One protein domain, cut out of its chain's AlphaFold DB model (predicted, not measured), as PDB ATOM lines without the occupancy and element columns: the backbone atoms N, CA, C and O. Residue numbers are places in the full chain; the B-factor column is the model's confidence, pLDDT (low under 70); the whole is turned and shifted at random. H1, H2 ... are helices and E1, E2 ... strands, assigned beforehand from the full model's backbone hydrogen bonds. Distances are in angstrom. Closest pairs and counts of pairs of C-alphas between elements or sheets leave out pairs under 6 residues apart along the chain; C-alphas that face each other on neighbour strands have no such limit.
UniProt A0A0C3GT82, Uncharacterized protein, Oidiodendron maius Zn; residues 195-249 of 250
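AT A GLANCE: This is residues 195 to 249 of the 250 residues of an uncharacterized protein of Oidiodendron maius Zn (UniProt A0A0C3GT82). This is a loose, elongated loop of chain: a small two-stranded hairpin, E1 and E2, makes one end of the long axis, the short helix H1 makes the other, and helix H2 sits between them. From E2 the last residues run back toward H1, where the first and last printed C-alphas are 5.8 A apart. The printed part has 55 residues, with two named helices and two named strands in the order H1, H2, E1, E2; the sheet order is E1 - E2, antiparallel. The class is mixed, helices and strands, with 24 residues, under half, in named elements. The radius of gyration of the C-alphas is 13.0 A, and the spans are 39 by 25 by 16 A.

HOW THE PARTS SIT: Strands E1, residues 230 to 232, and E2, residues 235 to 239, form a hairpin, antiparallel at 142 degrees between their directions. C-alphas 231 and 238 face each other at 4.9 A. N 230 and O 239 are 3.0 A apart and N 235 and O 232 3.1 A, both within hydrogen-bond range. Helix H2, residues 216 to 225, is apart from E2. Helix H1, residues 195 to 200, is apart from H2, E1 and E2. In H1 and H2 every O i to N i+4 pair is within hydrogen-bond range.

IN THESE COORDINATES: E1 measures 6.3 A from first to last C-alpha, and E2 8.7 A, ending at C-alpha 239 (48.468, -1.504, -27.159). H2 measures 14.3 A, from C-alpha 216 at (41.850, 6.383, -43.218). H1 measures 8.7 A and begins at C-alpha 195 (41.307, -12.207, -51.932).

THE WHOLE: The C-alphas of Asp 196 and Thr 234 are farthest apart, at 40.1 A. The printed part has no cut. H1 to H2 is a long link, residues 201 to 215; H2 to E1 and E1 to E2 are tight links. Mean pLDDT of the printed part is 81.2; residues 231 to 233, 235 to 239 and 241 are under 70.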
ATOM      1  N   LEU A 195      40.308 -13.259 -51.712       78.62
ATOM      2  CA  LEU A 195      41.307 -12.207 -51.932       78.62
ATOM      3  C   LEU A 195      40.753 -11.030 -52.746       78.62
ATOM      4  O   LEU A 195      41.057  -9.884 -52.441       78.62
ATOM      5  N   ASP A 196      39.927 -11.300 -53.760       82.62
ATOM      6  CA  ASP A 196      39.334 -10.244 -54.586       82.62
ATOM      7  C   ASP A 196      38.339  -9.402 -53.770       82.62
ATOM      8  O   ASP A 196      38.406  -8.175 -53.804       82.62
ATOM      9  N   ILE A 197      37.503 -10.045 -52.944       84.44
ATOM     10  CA  ILE A 197      36.576  -9.360 -52.027       84.44
ATOM     11  C   ILE A 197      37.346  -8.506 -51.008       84.44
ATOM     12  O   ILE A 197      37.016  -7.342 -50.794       84.44
ATOM     13  N   GLU A 198      38.398  -9.056 -50.395       83.69
ATOM     14  CA  GLU A 198      39.222  -8.338 -49.412       83.69
ATOM     15  C   GLU A 198      39.926  -7.115 -50.024       83.69
ATOM     16  O   GLU A 198      40.070  -6.090 -49.354       83.69
ATOM     17  N   ARG A 199      40.338  -7.191 -51.297       85.06
ATOM     18  CA  ARG A 199      40.897  -6.047 -52.041       85.06
ATOM     19  C   ARG A 199      39.849  -4.970 -52.298       85.06
ATOM     20  O   ARG A 199      40.161  -3.790 -52.152       85.06
ATOM     21  N   GLU A 200      38.623  -5.352 -52.651       87.62
ATOM     22  CA  GLU A 200      37.521  -4.413 -52.906       87.62
ATOM     23  C   GLU A 200      37.116  -3.605 -51.669       87.62
ATOM     24  O   GLU A 200      36.602  -2.494 -51.805       87.62
ATOM     25  N   TRP A 201      37.361  -4.131 -50.467       88.81
ATOM     26  CA  TRP A 201      37.068  -3.424 -49.224       88.81
ATOM     27  C   TRP A 201      38.006  -2.247 -48.940       88.81
ATOM     28  O   TRP A 201      37.669  -1.406 -48.104       88.81
ATOM     29  N   ARG A 202      39.183  -2.179 -49.581       88.75
ATOM     30  CA  ARG A 202      40.161  -1.125 -49.286       88.75
ATOM     31  C   ARG A 202      39.590   0.262 -49.613       88.75
ATOM     32  O   ARG A 202      39.023   0.460 -50.692       88.75
ATOM     33  N   PRO A 203      39.747   1.243 -48.706       89.94
ATOM     34  CA  PRO A 203      39.318   2.606 -48.978       89.94
ATOM     35  C   PRO A 203      40.152   3.199 -50.119       89.94
ATOM     36  O   PRO A 203      41.340   2.929 -50.225       89.94
ATOM     37  N   GLN A 204      39.554   4.037 -50.967       88.19
ATOM     38  CA  GLN A 204      40.294   4.681 -52.066       88.19
ATOM     39  C   GLN A 204      41.285   5.743 -51.554       88.19
ATOM     40  O   GLN A 204      42.339   5.949 -52.153       88.19
ATOM     41  N   ASP A 205      40.982   6.348 -50.406       91.88
ATOM     42  CA  ASP A 205      41.693   7.497 -49.840       91.88
ATOM     43  C   ASP A 205      42.617   7.090 -48.672       91.88
ATOM     44  O   ASP A 205      42.690   7.742 -47.635       91.88
ATOM     45  N   GLU A 206      43.335   5.970 -48.820       90.81
ATOM     46  CA  GLU A 206      44.068   5.264 -47.747       90.81
ATOM     47  C   GLU A 206      44.988   6.140 -46.871       90.81
ATOM     48  O   GLU A 206      45.153   5.876 -45.674       90.81
ATOM     49  N   ILE A 207      45.615   7.157 -47.469       93.19
ATOM     50  CA  ILE A 207      46.644   8.007 -46.845       93.19
ATOM     51  C   ILE A 207      46.041   9.299 -46.272       93.19
ATOM     52  O   ILE A 207      46.714  10.020 -45.533       93.19
ATOM     53  N   GLU A 208      44.782   9.614 -46.586       95.31
ATOM     54  CA  GLU A 208      44.140  10.816 -46.061       95.31
ATOM     55  C   GLU A 208      44.020  10.769 -44.536       95.31
ATOM     56  O   GLU A 208      43.918   9.704 -43.923       95.31
ATOM     57  N   ALA A 209      44.062  11.948 -43.917       95.50
ATOM     58  CA  ALA A 209      43.985  12.073 -42.472       95.50
ATOM     59  C   ALA A 209      42.579  11.709 -41.978       95.50
ATOM     60  O   ALA A 209      41.584  12.286 -42.418       95.50
ATOM     61  N   TYR A 210      42.502  10.795 -41.015       92.69
ATOM     62  CA  TYR A 210      41.245  10.465 -40.357       92.69
ATOM     63  C   TYR A 210      40.914  11.528 -39.289       92.69
ATOM     64  O   TYR A 210      41.821  11.956 -38.568       92.69
ATOM     65  N   PRO A 211      39.645  11.964 -39.125       90.06
ATOM     66  CA  PRO A 211      39.291  13.066 -38.220       90.06
ATOM     67  C   PRO A 211      39.743  12.905 -36.761       90.06
ATOM     68  O   PRO A 211      39.958  13.900 -36.072       90.06
ATOM     69  N   LEU A 212      39.898  11.665 -36.285       84.69
ATOM     70  CA  LEU A 212      40.345  11.351 -34.922       84.69
ATOM     71  C   LEU A 212      41.858  11.074 -34.817       84.69
ATOM     72  O   LEU A 212      42.332  10.655 -33.762       84.69
ATOM     73  N   GLY A 213      42.615  11.342 -35.884       88.06
ATOM     74  CA  GLY A 213      44.049  11.088 -35.990       88.06
ATOM     75  C   GLY A 213      44.378   9.799 -36.746       88.06
ATOM     76  O   GLY A 213      43.542   8.905 -36.870       88.06
ATOM     77  N   GLY A 214      45.614   9.719 -37.244       90.19
ATOM     78  CA  GLY A 214      46.055   8.642 -38.132       90.19
ATOM     79  C   GLY A 214      45.540   8.801 -39.564       90.19
ATOM     80  O   GLY A 214      45.044   9.868 -39.940       90.19
ATOM     81  N   THR A 215      45.675   7.751 -40.369       94.56
ATOM     82  CA  THR A 215      45.141   7.707 -41.741       94.56
ATOM     83  C   THR A 215      43.807   6.964 -41.827       94.56
ATOM     84  O   THR A 215      43.448   6.186 -40.938       94.56
ATOM     85  N   ILE A 216      43.067   7.156 -42.924       93.56
ATOM     86  CA  ILE A 216      41.850   6.383 -43.218       93.56
ATOM     87  C   ILE A 216      42.146   4.878 -43.219       93.56
ATOM     88  O   ILE A 216      41.371   4.108 -42.657       93.56
ATOM     89  N   MET A 217      43.277   4.451 -43.786       91.94
ATOM     90  CA  MET A 217      43.684   3.043 -43.769       91.94
ATOM     91  C   MET A 217      43.929   2.518 -42.347       91.94
ATOM     92  O   MET A 217      43.566   1.386 -42.038       91.94
ATOM     93  N   GLU A 218      44.517   3.317 -41.456       89.19
ATOM     94  CA  GLU A 218      44.686   2.922 -40.051       89.19
ATOM     95  C   GLU A 218      43.327   2.724 -39.368       89.19
ATOM     96  O   GLU A 218      43.077   1.659 -38.803       89.19
ATOM     97  N   ALA A 219      42.408   3.687 -39.499       89.81
ATOM     98  CA  ALA A 219      41.048   3.579 -38.961       89.81
ATOM     99  C   ALA A 219      40.263   2.391 -39.551       89.81
ATOM    100  O   ALA A 219      39.559   1.675 -38.830       89.81
ATOM    101  N   PHE A 220      40.419   2.141 -40.854       90.06
ATOM    102  CA  PHE A 220      39.831   0.995 -41.541       90.06
ATOM    103  C   PHE A 220      40.356  -0.332 -40.978       90.06
ATOM    104  O   PHE A 220      39.565  -1.203 -40.616       90.06
ATOM    105  N   ASN A 221      41.675  -0.468 -40.813       88.06
ATOM    106  CA  ASN A 221      42.288  -1.667 -40.238       88.06
ATOM    107  C   ASN A 221      41.818  -1.932 -38.802       88.06
ATOM    108  O   ASN A 221      41.542  -3.080 -38.458       88.06
ATOM    109  N   HIS A 222      41.686  -0.885 -37.983       84.50
ATOM    110  CA  HIS A 222      41.143  -1.005 -36.626       84.50
ATOM    111  C   HIS A 222      39.699  -1.511 -36.627       84.50
ATOM    112  O   HIS A 222      39.337  -2.370 -35.824       84.50
ATOM    113  N   THR A 223      38.887  -1.027 -37.571       85.69
ATOM    114  CA  THR A 223      37.497  -1.468 -37.740       85.69
ATOM    115  C   THR A 223      37.429  -2.932 -38.171       85.69
ATOM    116  O   THR A 223      36.673  -3.707 -37.591       85.69
ATOM    117  N   LEU A 224      38.254  -3.333 -39.143       83.81
ATOM    118  CA  LEU A 224      38.270  -4.695 -39.679       83.81
ATOM    119  C   LEU A 224      38.736  -5.730 -38.645       83.81
ATOM    120  O   LEU A 224      38.205  -6.836 -38.589       83.81
ATOM    121  N   LEU A 225      39.711  -5.369 -37.811       80.44
ATOM    122  CA  LEU A 225      40.198  -6.229 -36.731       80.44
ATOM    123  C   LEU A 225      39.303  -6.198 -35.486       80.44
ATOM    124  O   LEU A 225      39.487  -7.043 -34.610       80.44
ATOM    125  N   ALA A 226      38.391  -5.222 -35.393       79.56
ATOM    126  CA  ALA A 226      37.697  -4.858 -34.160       79.56
ATOM    127  C   ALA A 226      38.670  -4.815 -32.965       79.56
ATOM    128  O   ALA A 226      38.404  -5.375 -31.899       79.56
ATOM    129  N   ASP A 227      39.855  -4.228 -33.179       75.81
ATOM    130  CA  ASP A 227      40.935  -4.327 -32.208       75.81
ATOM    131  C   ASP A 227      40.653  -3.441 -30.990       75.81
ATOM    132  O   ASP A 227      40.554  -2.214 -31.044       75.81
ATOM    133  N   ILE A 228      40.496  -4.077 -29.835       74.62
ATOM    134  CA  ILE A 228      40.303  -3.359 -28.581       74.62
ATOM    135  C   ILE A 228      41.681  -3.018 -28.028       74.62
ATOM    136  O   ILE A 228      42.540  -3.890 -27.869       74.62
ATOM    137  N   GLY A 229      41.905  -1.736 -27.743       71.88
ATOM    138  CA  GLY A 229      43.114  -1.299 -27.058       71.88
ATOM    139  C   GLY A 229      43.148  -1.900 -25.657       71.88
ATOM    140  O   GLY A 229      42.253  -1.632 -24.855       71.88
ATOM    141  N   ARG A 230      44.162  -2.716 -25.362       71.94
ATOM    142  CA  ARG A 230      44.324  -3.333 -24.043       71.94
ATOM    143  C   ARG A 230      45.343  -2.540 -23.220       71.94
ATOM    144  O   ARG A 230      46.352  -2.097 -23.779       71.94
ATOM    145  N   PRO A 231      45.107  -2.344 -21.911       63.16
ATOM    146  CA  PRO A 231      46.104  -1.744 -21.041       63.16
ATOM    147  C   PRO A 231      47.344  -2.634 -20.994       63.16
ATOM    148  O   PRO A 231      47.239  -3.853 -20.839       63.16
ATOM    149  N   VAL A 232      48.519  -2.024 -21.100       67.75
ATOM    150  CA  VAL A 232      49.790  -2.724 -20.929       67.75
ATOM    151  C   VAL A 232      50.317  -2.412 -19.543       67.75
ATOM    152  O   VAL A 232      50.412  -1.253 -19.159       67.75
ATOM    153  N   LEU A 233      50.712  -3.439 -18.790       67.50
ATOM    154  CA  LEU A 233      51.208  -3.282 -17.412       67.50
ATOM    155  C   LEU A 233      52.393  -2.305 -17.287       67.50
ATOM    156  O   LEU A 233      52.693  -1.837 -16.194       67.50
ATOM    157  N   THR A 234      53.087  -2.024 -18.391       73.38
ATOM    158  CA  THR A 234      54.293  -1.194 -18.451       73.38
ATOM    159  C   THR A 234      54.081   0.176 -19.096       73.38
ATOM    160  O   THR A 234      55.056   0.916 -19.218       73.38
ATOM    161  N   SER A 235      52.871   0.518 -19.551       66.19
ATOM    162  CA  SER A 235      52.604   1.781 -20.249       66.19
ATOM    163  C   SER A 235      51.176   2.269 -20.029       66.19
ATOM    164  O   SER A 235      50.231   1.489 -20.091       66.19
ATOM    165  N   ASP A 236      51.010   3.584 -19.889       60.53
ATOM    166  CA  ASP A 236      49.691   4.231 -19.916       60.53
ATOM    167  C   ASP A 236      49.069   4.233 -21.331       60.53
ATOM    168  O   ASP A 236      47.913   4.617 -21.514       60.53
ATOM    169  N   SER A 237      49.821   3.809 -22.354       61.22
ATOM    170  CA  SER A 237      49.309   3.627 -23.712       61.22
ATOM    171  C   SER A 237      48.583   2.292 -23.861       61.22
ATOM    172  O   SER A 237      49.126   1.240 -23.523       61.22
ATOM    173  N   LEU A 238      47.403   2.322 -24.476       62.56
ATOM    174  CA  LEU A 238      46.749   1.105 -24.950       62.56
ATOM    175  C   LEU A 238      47.560   0.508 -26.105       62.56
ATOM    176  O   LEU A 238      47.831   1.202 -27.087       62.56
ATOM    177  N   GLU A 239      47.913  -0.774 -26.018       67.56
ATOM    178  CA  GLU A 239      48.468  -1.504 -27.159       67.56
ATOM    179  C   GLU A 239      47.375  -2.312 -27.853       67.56
ATOM    180  O   GLU A 239      46.497  -2.915 -27.229       67.56
ATOM    181  N   ARG A 240      47.441  -2.312 -29.183       70.75
ATOM    182  CA  ARG A 240      46.558  -3.080 -30.057       70.75
ATOM    183  C   ARG A 240      47.347  -4.292 -30.536       70.75
ATOM    184  O   ARG A 240      48.364  -4.156 -31.210       70.75
ATOM    185  N   GLY A 241      46.935  -5.481 -30.098       63.38
ATOM    186  CA  GLY A 241      47.750  -6.700 -30.189       63.38
ATOM    187  C   GLY A 241      47.892  -7.307 -31.589       63.38
ATOM    188  O   GLY A 241      48.648  -8.262 -31.750       63.38
ATOM    189  N   MET A 242      47.178  -6.790 -32.590       71.31
ATOM    190  CA  MET A 242      47.148  -7.330 -33.951       71.31
ATOM    191  C   MET A 242      47.360  -6.214 -34.972       71.31
ATOM    192  O   MET A 242      46.945  -5.078 -34.764       71.31
ATOM    193  N   LYS A 243      48.003  -6.549 -36.093       75.31
ATOM    194  CA  LYS A 243      48.139  -5.667 -37.255       75.31
ATOM    195  C   LYS A 243      47.808  -6.463 -38.505       75.31
ATOM    196  O   LYS A 243      48.231  -7.610 -38.630       75.31
ATOM    197  N   LEU A 244      47.073  -5.843 -39.419       79.31
ATOM    198  CA  LEU A 244      46.750  -6.449 -40.697       79.31
ATOM    199  C   LEU A 244      47.946  -6.338 -41.652       79.31
ATOM    200  O   LEU A 244      48.567  -5.278 -41.758       79.31
ATOM    201  N   ASP A 245      48.286  -7.446 -42.308       83.38
ATOM    202  CA  ASP A 245      49.352  -7.506 -43.309       83.38
ATOM    203  C   ASP A 245      48.742  -7.614 -44.707       83.38
ATOM    204  O   ASP A 245      48.466  -8.699 -45.221       83.38
ATOM    205  N   TRP A 246      48.519  -6.452 -45.313       83.19
ATOM    206  CA  TRP A 246      47.956  -6.325 -46.653       83.19
ATOM    207  C   TRP A 246      48.836  -6.936 -47.753       83.19
ATOM    208  O   TRP A 246      48.303  -7.306 -48.795       83.19
ATOM    209  N   GLY A 247      50.133  -7.162 -47.502       81.62
ATOM    210  CA  GLY A 247      51.018  -7.852 -48.446       81.62
ATOM    211  C   GLY A 247      50.702  -9.340 -48.620       81.62
ATOM    212  O   GLY A 247      51.210  -9.963 -49.543       81.62
ATOM    213  N   MET A 248      49.869  -9.928 -47.751       77.81
ATOM    214  CA  MET A 248      49.318 -11.273 -47.960       77.81
ATOM    215  C   MET A 248      48.090 -11.286 -48.877       77.81
ATOM    216  O   MET A 248      47.687 -12.356 -49.331       77.81
ATOM    217  N   VAL A 249      47.476 -10.119 -49.091       76.62
ATOM    218  CA  VAL A 249      46.277  -9.952 -49.916       76.62
ATOM    219  C   VAL A 249      46.644  -9.524 -51.336       76.62
ATOM    220  O   VAL A 249      45.930  -9.894 -52.263       76.62
TER     221      VAL A 249